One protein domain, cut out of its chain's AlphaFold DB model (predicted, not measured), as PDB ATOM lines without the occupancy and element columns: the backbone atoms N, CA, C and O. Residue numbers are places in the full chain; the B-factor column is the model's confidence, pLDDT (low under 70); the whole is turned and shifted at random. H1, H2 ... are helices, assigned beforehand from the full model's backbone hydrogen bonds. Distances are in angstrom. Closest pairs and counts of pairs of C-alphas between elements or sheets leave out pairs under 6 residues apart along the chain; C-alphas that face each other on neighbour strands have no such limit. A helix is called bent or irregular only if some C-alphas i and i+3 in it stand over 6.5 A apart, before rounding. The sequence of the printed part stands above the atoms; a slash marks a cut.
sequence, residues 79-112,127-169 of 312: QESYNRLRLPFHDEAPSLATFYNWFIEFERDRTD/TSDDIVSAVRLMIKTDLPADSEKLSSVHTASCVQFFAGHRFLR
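Overview. This is residues 79 to 112 and 127 to 169 of the 312 residues of an uncharacterized protein of Eumeta variegata (UniProt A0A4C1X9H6). The long helix H4 folds back along H3 in a helical hairpin, with H1 beyond H3 and H2 set off from the hairpin, near H1. The 77 printed residues hold H1, H2, H3 and H4 in that order, all helix, with no named strand; the whole is compact, with radius of gyration of the C-alphas 12.9 A and spans of 34 by 32 by 22 A.

Arrangement. Begin at H4, residues 148 to 169: it touches H3, residues 129 to 142, opposite ways at a shallow tilt of 9 degrees, closest at C-alphas of Thr 155 and Arg 136, 6.5 A. H3, with residues 134 to 138 alone, only just touches H1, residues 79 to 89, with 3 pairs of C-alphas within 8 A, closest at Val 135 and Leu 85, 7.5 A; they run opposite ways at a steep tilt of 47 degrees. H2, residues 96 to 109, is close to but not clearly touching H1, closest at C-alphas of Leu 96 and Tyr 82, 7.0 A, and apart from H3 and H4. Every O i to N i+4 pair is within hydrogen-bond range in H2 and H3, but 5 of 7 in H1 and 14 of 18 in H4.

Along the chain. Find C-alpha 148 at (-17.371, 21.956, -9.422); H4 runs 31.4 A to C-alpha 169 at (-45.223, 12.446, -20.453). H2 measures 20.1 A, H3 20.0 A and H1 15.4 A; H1 is neither bent nor irregular, but only just: C-alphas 85 and 88 are 6.4 A apart.

Size, cuts and confidence. The C-alphas farthest apart, of Asp 146 and Arg 169, are 36.5 A apart. Residues 113 to 126 are not printed, and C-alphas 112 and 127 are 25.5 A apart across this cut, in the link from H2 to H3; no link printed whole is long. Look for pLDDT under 70 in 29 residues, among them 147 to 169.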
ATOM      1  N   GLN A  79     -35.695  35.925  -1.214       90.88
ATOM      2  CA  GLN A  79     -36.269  37.047  -1.953       90.88
ATOM      3  C   GLN A  79     -35.370  37.533  -3.101       90.88
ATOM      4  O   GLN A  79     -35.867  37.875  -4.168       90.88
ATOM      5  N   GLU A  80     -34.054  37.570  -2.906       93.19
ATOM      6  CA  GLU A  80     -33.101  37.983  -3.937       93.19
ATOM      7  C   GLU A  80     -32.982  36.921  -5.032       93.19
ATOM      8  O   GLU A  80     -32.965  37.267  -6.210       93.19
ATOM      9  N   SER A  81     -33.008  35.636  -4.661       92.31
ATOM     10  CA  SER A  81     -33.081  34.530  -5.622       92.31
ATOM     11  C   SER A  81     -34.365  34.596  -6.461       92.31
ATOM     12  O   SER A  81     -34.306  34.514  -7.687       92.31
ATOM     13  N   TYR A  82     -35.513  34.866  -5.830       94.69
ATOM     14  CA  TYR A  82     -36.763  35.096  -6.553       94.69
ATOM     15  C   TYR A  82     -36.692  36.318  -7.477       94.69
ATOM     16  O   TYR A  82     -37.124  36.247  -8.623       94.69
ATOM     17  N   ASN A  83     -36.129  37.438  -7.016       95.00
ATOM     18  CA  ASN A  83     -36.010  38.651  -7.827       95.00
ATOM     19  C   ASN A  83     -35.111  38.431  -9.057       95.00
ATOM     20  O   ASN A  83     -35.418  38.949 -10.130       95.00
ATOM     21  N   ARG A  84     -34.039  37.636  -8.923       93.81
ATOM     22  CA  ARG A  84     -33.177  37.235 -10.047       93.81
ATOM     23  C   ARG A  84     -33.904  36.340 -11.036       93.81
ATOM     24  O   ARG A  84     -33.738  36.536 -12.232       93.81
ATOM     25  N   LEU A  85     -34.732  35.415 -10.551       91.69
ATOM     26  CA  LEU A  85     -35.552  34.558 -11.402       91.69
ATOM     27  C   LEU A  85     -36.672  35.347 -12.090       91.69
ATOM     28  O   LEU A  85     -36.972  35.116 -13.249       91.69
ATOM     29  N   ARG A  86     -37.264  36.336 -11.424       94.50
ATOM     30  CA  ARG A  86     -38.314  37.168 -12.019       94.50
ATOM     31  C   ARG A  86     -37.796  38.079 -13.136       94.50
ATOM     32  O   ARG A  86     -38.554  38.402 -14.042       94.50
ATOM     33  N   LEU A  87     -36.528  38.491 -13.084       93.19
ATOM     34  CA  LEU A  87     -35.948  39.427 -14.049       93.19
ATOM     35  C   LEU A  87     -35.986  38.929 -15.512       93.19
ATOM     36  O   LEU A  87     -36.419  39.709 -16.353       93.19
ATOM     37  N   PRO A  88     -35.592  37.681 -15.844       93.81
ATOM     38  CA  PRO A  88     -35.687  37.163 -17.211       93.81
ATOM     39  C   PRO A  88     -37.100  36.722 -17.624       93.81
ATOM     40  O   PRO A  88     -37.385  36.706 -18.815       93.81
ATOM     41  N   PHE A  89     -37.972  36.353 -16.677       90.44
ATOM     42  CA  PHE A  89     -39.295  35.785 -16.986       90.44
ATOM     43  C   PHE A  89     -40.450  36.792 -16.913       90.44
ATOM     44  O   PHE A  89     -41.538  36.493 -17.392       90.44
ATOM     45  N   HIS A  90     -40.237  37.976 -16.332       92.69
ATOM     46  CA  HIS A  90     -41.246  39.028 -16.171       92.69
ATOM     47  C   HIS A  90     -42.586  38.500 -15.620       92.69
ATOM     48  O   HIS A  90     -42.675  38.193 -14.427       92.69
ATOM     49  N   ASP A  91     -43.604  38.404 -16.478       92.56
ATOM     50  CA  ASP A  91     -44.970  37.992 -16.141       92.56
ATOM     51  C   ASP A  91     -45.174  36.470 -16.224       92.56
ATOM     52  O   ASP A  91     -46.129  35.942 -15.658       92.56
ATOM     53  N   GLU A  92     -44.254  35.749 -16.872       93.12
ATOM     54  CA  GLU A  92     -44.234  34.280 -16.938       93.12
ATOM     55  C   GLU A  92     -43.486  33.651 -15.754       93.12
ATOM     56  O   GLU A  92     -43.419  32.427 -15.617       93.12
ATOM     57  N   ALA A  93     -42.915  34.480 -14.875       94.88
ATOM     58  CA  ALA A  93     -42.238  33.992 -13.690       94.88
ATOM     59  C   ALA A  93     -43.240  33.245 -12.787       94.88
ATOM     60  O   ALA A  93     -44.349  33.739 -12.548       94.88
ATOM     61  N   PRO A  94     -42.864  32.083 -12.224       93.50
ATOM     62  CA  PRO A  94     -43.691  31.418 -11.230       93.50
ATOM     63  C   PRO A  94     -43.981  32.382 -10.080       93.50
ATOM     64  O   PRO A  94     -43.124  33.171  -9.682       93.50
ATOM     65  N   SER A  95     -45.191  32.313  -9.525       95.31
ATOM     66  CA  SER A  95     -45.558  33.176  -8.405       95.31
ATOM     67  C   SER A  95     -44.598  32.990  -7.223       95.31
ATOM     68  O   SER A  95     -44.077  31.895  -6.990       95.31
ATOM     69  N   LEU A  96     -44.414  34.043  -6.423       93.50
ATOM     70  CA  LEU A  96     -43.581  34.006  -5.218       93.50
ATOM     71  C   LEU A  96     -43.956  32.842  -4.285       93.50
ATOM     72  O   LEU A  96     -43.080  32.164  -3.755       93.50
ATOM     73  N   ALA A  97     -45.253  32.560  -4.140       93.50
ATOM     74  CA  ALA A  97     -45.748  31.443  -3.340       93.50
ATOM     75  C   ALA A  97     -45.297  30.080  -3.897       93.50
ATOM     76  O   ALA A  97     -44.868  29.216  -3.133       93.50
ATOM     77  N   THR A  98     -45.337  29.901  -5.221       94.31
ATOM     78  CA  THR A  98     -44.862  28.681  -5.891       94.31
ATOM     79  C   THR A  98     -43.365  28.472  -5.658       94.31
ATOM     80  O   THR A  98     -42.951  27.377  -5.288       94.31
ATOM     81  N   PHE A  99     -42.564  29.532  -5.801       94.62
ATOM     82  CA  PHE A  99     -41.118  29.476  -5.580       94.62
ATOM     83  C   PHE A  99     -40.756  29.109  -4.130       94.62
ATOM     84  O   PHE A  99     -39.894  28.261  -3.900       94.62
ATOM     85  N   TYR A 100     -41.447  29.685  -3.141       93.69
ATOM     86  CA  TYR A 100     -41.238  29.326  -1.734       93.69
ATOM     87  C   TYR A 100     -41.639  27.885  -1.424       93.69
ATOM     88  O   TYR A 100     -40.925  27.213  -0.683       93.69
ATOM     89  N   ASN A 101     -42.737  27.395  -2.005       92.69
ATOM     90  CA  ASN A 101     -43.139  26.000  -1.843       92.69
ATOM     91  C   ASN A 101     -42.064  25.051  -2.391       92.69
ATOM     92  O   ASN A 101     -41.709  24.099  -1.705       92.69
ATOM     93  N   TRP A 102     -41.471  25.344  -3.554       94.25
ATOM     94  CA  TRP A 102     -40.340  24.564  -4.075       94.25
ATOM     95  C   TRP A 102     -39.122  24.600  -3.160       94.25
ATOM     96  O   TRP A 102     -38.486  23.573  -2.953       94.25
ATOM     97  N   PHE A 103     -38.805  25.757  -2.575       90.25
ATOM     98  CA  PHE A 103     -37.691  25.856  -1.636       90.25
ATOM     99  C   PHE A 103     -37.947  25.043  -0.357       90.25
ATOM    100  O   PHE A 103     -37.041  24.384   0.140       90.25
ATOM    101  N   ILE A 104     -39.178  25.055   0.165       89.25
ATOM    102  CA  ILE A 104     -39.568  24.268   1.343       89.25
ATOM    103  C   ILE A 104     -39.486  22.768   1.049       89.25
ATOM    104  O   ILE A 104     -38.945  22.031   1.867       89.25
ATOM    105  N   GLU A 105     -39.986  22.319  -0.101       88.44
ATOM    106  CA  GLU A 105     -39.879  20.913  -0.511       88.44
ATOM    107  C   GLU A 105     -38.413  20.510  -0.734       88.44
ATOM    108  O   GLU A 105     -37.986  19.460  -0.265       88.44
ATOM    109  N   PHE A 106     -37.584  21.387  -1.311       84.88
ATOM    110  CA  PHE A 106     -36.152  21.119  -1.460       84.88
ATOM    111  C   PHE A 106     -35.423  21.003  -0.115       84.88
ATOM    112  O   PHE A 106     -34.563  20.143   0.051       84.88
ATOM    113  N   GLU A 107     -35.757  21.838   0.870       81.44
ATOM    114  CA  GLU A 107     -35.205  21.723   2.228       81.44
ATOM    115  C   GLU A 107     -35.722  20.478   2.969       81.44
ATOM    116  O   GLU A 107     -35.015  19.927   3.809       81.44
ATOM    117  N   ARG A 108     -36.930  19.997   2.646       83.50
ATOM    118  CA  ARG A 108     -37.490  18.757   3.208       83.50
ATOM    119  C   ARG A 108     -36.783  17.516   2.674       83.50
ATOM    120  O   ARG A 108     -36.342  16.677   3.465       83.50
ATOM    121  N   ASP A 109     -36.622  17.447   1.359       76.56
ATOM    122  CA  ASP A 109     -36.102  16.273   0.649       76.56
ATOM    123  C   ASP A 109     -34.573  16.143   0.703       76.56
ATOM    124  O   ASP A 109     -34.009  15.112   0.339       76.56
ATOM    125  N   ARG A 110     -33.874  17.149   1.237       62.53
ATOM    126  CA  ARG A 110     -32.442  17.060   1.558       62.53
ATOM    127  C   ARG A 110     -32.124  16.192   2.775       62.53
ATOM    128  O   ARG A 110     -30.941  15.983   3.037       62.53
ATOM    129  N   THR A 111     -33.120  15.717   3.532       47.31
ATOM    130  CA  THR A 111     -32.817  14.995   4.774       47.31
ATOM    131  C   THR A 111     -32.458  13.536   4.527       47.31
ATOM    132  O   THR A 111     -31.415  13.150   5.012       47.31
ATOM    133  N   ASP A 112     -33.215  12.755   3.749       45.59
ATOM    134  CA  ASP A 112     -32.878  11.370   3.373       45.59
ATOM    135  C   ASP A 112     -33.865  10.910   2.266       45.59
ATOM    136  O   ASP A 112     -35.067  10.880   2.510       45.59
ATOM    137  N   THR A 127     -44.573  22.968 -16.409       65.88
ATOM    138  CA  THR A 127     -43.406  23.812 -16.181       65.88
ATOM    139  C   THR A 127     -42.647  23.802 -17.498       65.88
ATOM    140  O   THR A 127     -42.238  22.731 -17.945       65.88
ATOM    141  N   SER A 128     -42.546  24.950 -18.170       77.19
ATOM    142  CA  SER A 128     -41.833  25.033 -19.446       77.19
ATOM    143  C   SER A 128     -40.358  24.663 -19.253       77.19
ATOM    144  O   SER A 128     -39.753  24.973 -18.219       77.19
ATOM    145  N   ASP A 129     -39.767  23.995 -20.247       79.12
ATOM    146  CA  ASP A 129     -38.351  23.589 -20.237       79.12
ATOM    147  C   ASP A 129     -37.403  24.792 -20.026       79.12
ATOM    148  O   ASP A 129     -36.286  24.643 -19.516       79.12
ATOM    149  N   ASP A 130     -37.877  25.998 -20.340       77.06
ATOM    150  CA  ASP A 130     -37.184  27.266 -20.132       77.06
ATOM    151  C   ASP A 130     -37.023  27.610 -18.645       77.06
ATOM    152  O   ASP A 130     -35.930  27.990 -18.217       77.06
ATOM    153  N   ILE A 131     -38.058  27.394 -17.820       76.69
ATOM    154  CA  ILE A 131     -37.998  27.637 -16.366       76.69
ATOM    155  C   ILE A 131     -36.987  26.683 -15.722       76.69
ATOM    156  O   ILE A 131     -36.164  27.096 -14.904       76.69
ATOM    157  N   VAL A 132     -36.986  25.417 -16.144       79.75
ATOM    158  CA  VAL A 132     -36.020  24.412 -15.680       79.75
ATOM    159  C   VAL A 132     -34.593  24.807 -16.059       79.75
ATOM    160  O   VAL A 132     -33.681  24.745 -15.229       79.75
ATOM    161  N   SER A 133     -34.391  25.226 -17.307       83.88
ATOM    162  CA  SER A 133     -33.080  25.615 -17.828       83.88
ATOM    163  C   SER A 133     -32.546  26.870 -17.140       83.88
ATOM    164  O   SER A 133     -31.363  26.922 -16.798       83.88
ATOM    165  N   ALA A 134     -33.408  27.841 -16.840       78.44
ATOM    166  CA  ALA A 134     -33.021  29.045 -16.120       78.44
ATOM    167  C   ALA A 134     -32.734  28.796 -14.636       78.44
ATOM    168  O   ALA A 134     -31.750  29.326 -14.128       78.44
ATOM    169  N   VAL A 135     -33.512  27.953 -13.941       78.12
ATOM    170  CA  VAL A 135     -33.201  27.555 -12.553       78.12
ATOM    171  C   VAL A 135     -31.835  26.866 -12.495       78.12
ATOM    172  O   VAL A 135     -31.019  27.184 -11.631       78.12
ATOM    173  N   ARG A 136     -31.534  25.979 -13.456       82.88
ATOM    174  CA  ARG A 136     -30.204  25.356 -13.573       82.88
ATOM    175  C   ARG A 136     -29.105  26.376 -13.848       82.88
ATOM    176  O   ARG A 136     -28.037  26.279 -13.248       82.88
ATOM    177  N   LEU A 137     -29.350  27.334 -14.743       82.56
ATOM    178  CA  LEU A 137     -28.389  28.387 -15.055       82.56
ATOM    179  C   LEU A 137     -28.101  29.243 -13.821       82.56
ATOM    180  O   LEU A 137     -26.937  29.469 -13.525       82.56
ATOM    181  N   MET A 138     -29.136  29.621 -13.067       78.00
ATOM    182  CA  MET A 138     -29.026  30.448 -11.867       78.00
ATOM    183  C   MET A 138     -28.201  29.750 -10.781       78.00
ATOM    184  O   MET A 138     -27.258  30.340 -10.260       78.00
ATOM    185  N   ILE A 139     -28.462  28.459 -10.531       77.31
ATOM    186  CA  ILE A 139     -27.642  27.633  -9.627       77.31
ATOM    187  C   ILE A 139     -26.190  27.572 -10.121       77.31
ATOM    188  O   ILE A 139     -25.264  27.692  -9.325       77.31
ATOM    189  N   LYS A 140     -25.973  27.423 -11.433       78.19
ATOM    190  CA  LYS A 140     -24.631  27.350 -12.026       78.19
ATOM    191  C   LYS A 140     -23.866  28.676 -11.945       78.19
ATOM    192  O   LYS A 140     -22.655  28.635 -11.767       78.19
ATOM    193  N   THR A 141     -24.535  29.821 -12.076       78.50
ATOM    194  CA  THR A 141     -23.911  31.156 -11.985       78.50
ATOM    195  C   THR A 141     -23.732  31.652 -10.556       78.50
ATOM    196  O   THR A 141     -22.799  32.410 -10.305       78.50
ATOM    197  N   ASP A 142     -24.596  31.243  -9.622       69.88
ATOM    198  CA  ASP A 142     -24.493  31.639  -8.211       69.88
ATOM    199  C   ASP A 142     -23.492  30.769  -7.427       69.88
ATOM    200  O   ASP A 142     -23.058  31.144  -6.336       69.88
ATOM    201  N   LEU A 143     -23.081  29.627  -7.987       70.56
ATOM    202  CA  LEU A 143     -22.009  28.802  -7.442       70.56
ATOM    203  C   LEU A 143     -20.639  29.329  -7.915       70.56
ATOM    204  O   LEU A 143     -20.424  29.496  -9.116       70.56
ATOM    205  N   PRO A 144     -19.679  29.582  -7.005       65.69
ATOM    206  CA  PRO A 144     -18.346  30.038  -7.388       65.69
ATOM    207  C   PRO A 144     -17.640  28.985  -8.252       65.69
ATOM    208  O   PRO A 144     -17.815  27.781  -8.032       65.69
ATOM    209  N   ALA A 145     -16.809  29.440  -9.196       71.56
ATOM    210  CA  ALA A 145     -16.100  28.599 -10.171       71.56
ATOM    211  C   ALA A 145     -15.288  27.448  -9.537       71.56
ATOM    212  O   ALA A 145     -15.099  26.410 -10.162       71.56
ATOM    213  N   ASP A 146     -14.910  27.580  -8.264       70.00
ATOM    214  CA  ASP A 146     -14.115  26.593  -7.525       70.00
ATOM    215  C   ASP A 146     -14.955  25.465  -6.880       70.00
ATOM    216  O   ASP A 146     -14.434  24.623  -6.148       70.00
ATOM    217  N   SER A 147     -16.271  25.435  -7.122       59.88
ATOM    218  CA  SER A 147     -17.219  24.499  -6.492       59.88
ATOM    219  C   SER A 147     -17.768  23.414  -7.433       59.88
ATOM    220  O   SER A 147     -18.871  22.905  -7.223       59.88
ATOM    221  N   GLU A 148     -16.986  22.988  -8.434       55.78
ATOM    222  CA  GLU A 148     -17.371  21.956  -9.422       55.78
ATOM    223  C   GLU A 148     -17.934  20.661  -8.808       55.78
ATOM    224  O   GLU A 148     -18.805  20.009  -9.385       55.78
ATOM    225  N   LYS A 149     -17.494  20.294  -7.599       53.84
ATOM    226  CA  LYS A 149     -17.971  19.081  -6.916       53.84
ATOM    227  C   LYS A 149     -19.378  19.228  -6.328       53.84
ATOM    228  O   LYS A 149     -20.103  18.243  -6.246       53.84
ATOM    229  N   LEU A 150     -19.779  20.440  -5.935       47.38
ATOM    230  CA  LEU A 150     -21.107  20.722  -5.373       47.38
ATOM    231  C   LEU A 150     -22.121  21.085  -6.464       47.38
ATOM    232  O   LEU A 150     -23.289  20.707  -6.355       47.38
ATOM    233  N   SER A 151     -21.672  21.736  -7.545       54.91
ATOM    234  CA  SER A 151     -22.519  22.007  -8.711       54.91
ATOM    235  C   SER A 151     -22.964  20.713  -9.388       54.91
ATOM    236  O   SER A 151     -24.127  20.605  -9.760       54.91
ATOM    237  N   SER A 152     -22.105  19.692  -9.464       49.50
ATOM    238  CA  SER A 152     -22.451  18.369  -9.998       49.50
ATOM    239  C   SER A 152     -23.629  17.721  -9.255       49.50
ATOM    240  O   SER A 152     -24.579  17.278  -9.899       49.50
ATOM    241  N   VAL A 153     -23.617  17.731  -7.919       48.00
ATOM    242  CA  VAL A 153     -24.651  17.083  -7.090       48.00
ATOM    243  C   VAL A 153     -25.971  17.859  -7.129       48.00
ATOM    244  O   VAL A 153     -27.027  17.264  -7.346       48.00
ATOM    245  N   HIS A 154     -25.923  19.189  -6.994       51.94
ATOM    246  CA  HIS A 154     -27.125  20.030  -7.066       51.94
ATOM    247  C   HIS A 154     -27.734  20.060  -8.469       51.94
ATOM    248  O   HIS A 154     -28.951  19.972  -8.615       51.94
ATOM    249  N   THR A 155     -26.898  20.130  -9.509       52.53
ATOM    250  CA  THR A 155     -27.378  20.114 -10.892       52.53
ATOM    251  C   THR A 155     -27.960  18.746 -11.214       52.53
ATOM    252  O   THR A 155     -29.060  18.706 -11.738       52.53
ATOM    253  N   ALA A 156     -27.317  17.633 -10.840       44.03
ATOM    254  CA  ALA A 156     -27.849  16.288 -11.080       44.03
ATOM    255  C   ALA A 156     -29.190  16.037 -10.369       44.03
ATOM    256  O   ALA A 156     -30.107  15.519 -11.000       44.03
ATOM    257  N   SER A 157     -29.339  16.465  -9.110       49.41
ATOM    258  CA  SER A 157     -30.594  16.334  -8.354       49.41
ATOM    259  C   SER A 157     -31.727  17.173  -8.960       49.41
ATOM    260  O   SER A 157     -32.808  16.648  -9.219       49.41
ATOM    261  N   CYS A 158     -31.471  18.443  -9.303       50.38
ATOM    262  CA  CYS A 158     -32.456  19.269 -10.004       50.38
ATOM    263  C   CYS A 158     -32.746  18.729 -11.417       50.38
ATOM    264  O   CYS A 158     -33.884  18.758 -11.872       50.38
ATOM    265  N   VAL A 159     -31.740  18.198 -12.124       48.56
ATOM    266  CA  VAL A 159     -31.923  17.582 -13.443       48.56
ATOM    267  C   VAL A 159     -32.830  16.366 -13.362       48.56
ATOM    268  O   VAL A 159     -33.732  16.258 -14.186       48.56
ATOM    269  N   GLN A 160     -32.604  15.485 -12.389       49.12
ATOM    270  CA  GLN A 160     -33.392  14.274 -12.165       49.12
ATOM    271  C   GLN A 160     -34.823  14.601 -11.740       49.12
ATOM    272  O   GLN A 160     -35.746  14.024 -12.304       49.12
ATOM    273  N   PHE A 161     -35.016  15.586 -10.854       50.19
ATOM    274  CA  PHE A 161     -36.340  16.078 -10.459       50.19
ATOM    275  C   PHE A 161     -37.156  16.546 -11.677       50.19
ATOM    276  O   PHE A 161     -38.278  16.100 -11.891       50.19
ATOM    277  N   PHE A 162     -36.570  17.367 -12.555       47.12
ATOM    278  CA  PHE A 162     -37.268  17.838 -13.756       47.12
ATOM    279  C   PHE A 162     -37.330  16.797 -14.897       47.12
ATOM    280  O   PHE A 162     -38.237  16.848 -15.722       47.12
ATOM    281  N   ALA A 163     -36.406  15.831 -14.957       45.66
ATOM    282  CA  ALA A 163     -36.417  14.750 -15.949       45.66
ATOM    283  C   ALA A 163     -37.404  13.620 -15.601       45.66
ATOM    284  O   ALA A 163     -37.973  13.030 -16.521       45.66
ATOM    285  N   GLY A 164     -37.668  13.358 -14.315       46.75
ATOM    286  CA  GLY A 164     -38.737  12.451 -13.868       46.75
ATOM    287  C   GLY A 164     -40.104  12.899 -14.393       46.75
ATOM    288  O   GLY A 164     -40.842  12.113 -14.985       46.75
ATOM    289  N   HIS A 165     -40.357  14.211 -14.370       47.78
ATOM    290  CA  HIS A 165     -41.537  14.817 -14.991       47.78
ATOM    291  C   HIS A 165     -41.622  14.622 -16.523       47.78
ATOM    292  O   HIS A 165     -42.727  14.589 -17.066       47.78
ATOM    293  N   ARG A 166     -40.493  14.444 -17.231       43.44
ATOM    294  CA  ARG A 166     -40.449  14.176 -18.684       43.44
ATOM    295  C   ARG A 166     -40.772  12.716 -19.019       43.44
ATOM    296  O   ARG A 166     -41.496  12.467 -19.976       43.44
ATOM    297  N   PHE A 167     -40.296  11.759 -18.220       34.88
ATOM    298  CA  PHE A 167     -40.564  10.323 -18.413       34.88
ATOM    299  C   PHE A 167     -42.056   9.963 -18.235       34.88
ATOM    300  O   PHE A 167     -42.583   9.054 -18.881       34.88
ATOM    301  N   LEU A 168     -42.772  10.735 -17.414       38.22
ATOM    302  CA  LEU A 168     -44.215  10.594 -17.197       38.22
ATOM    303  C   LEU A 168     -45.072  11.104 -18.372       38.22
ATOM    304  O   LEU A 168     -46.234  10.720 -18.487       38.22
ATOM    305  N   ARG A 169     -44.517  11.932 -19.267       42.03
ATOM    306  CA  ARG A 169     -45.223  12.446 -20.453       42.03
ATOM    307  C   ARG A 169     -45.345  11.401 -21.569       42.03
ATOM    308  O   ARG A 169     -46.349  11.391 -22.275       42.03
TER     309      ARG A 169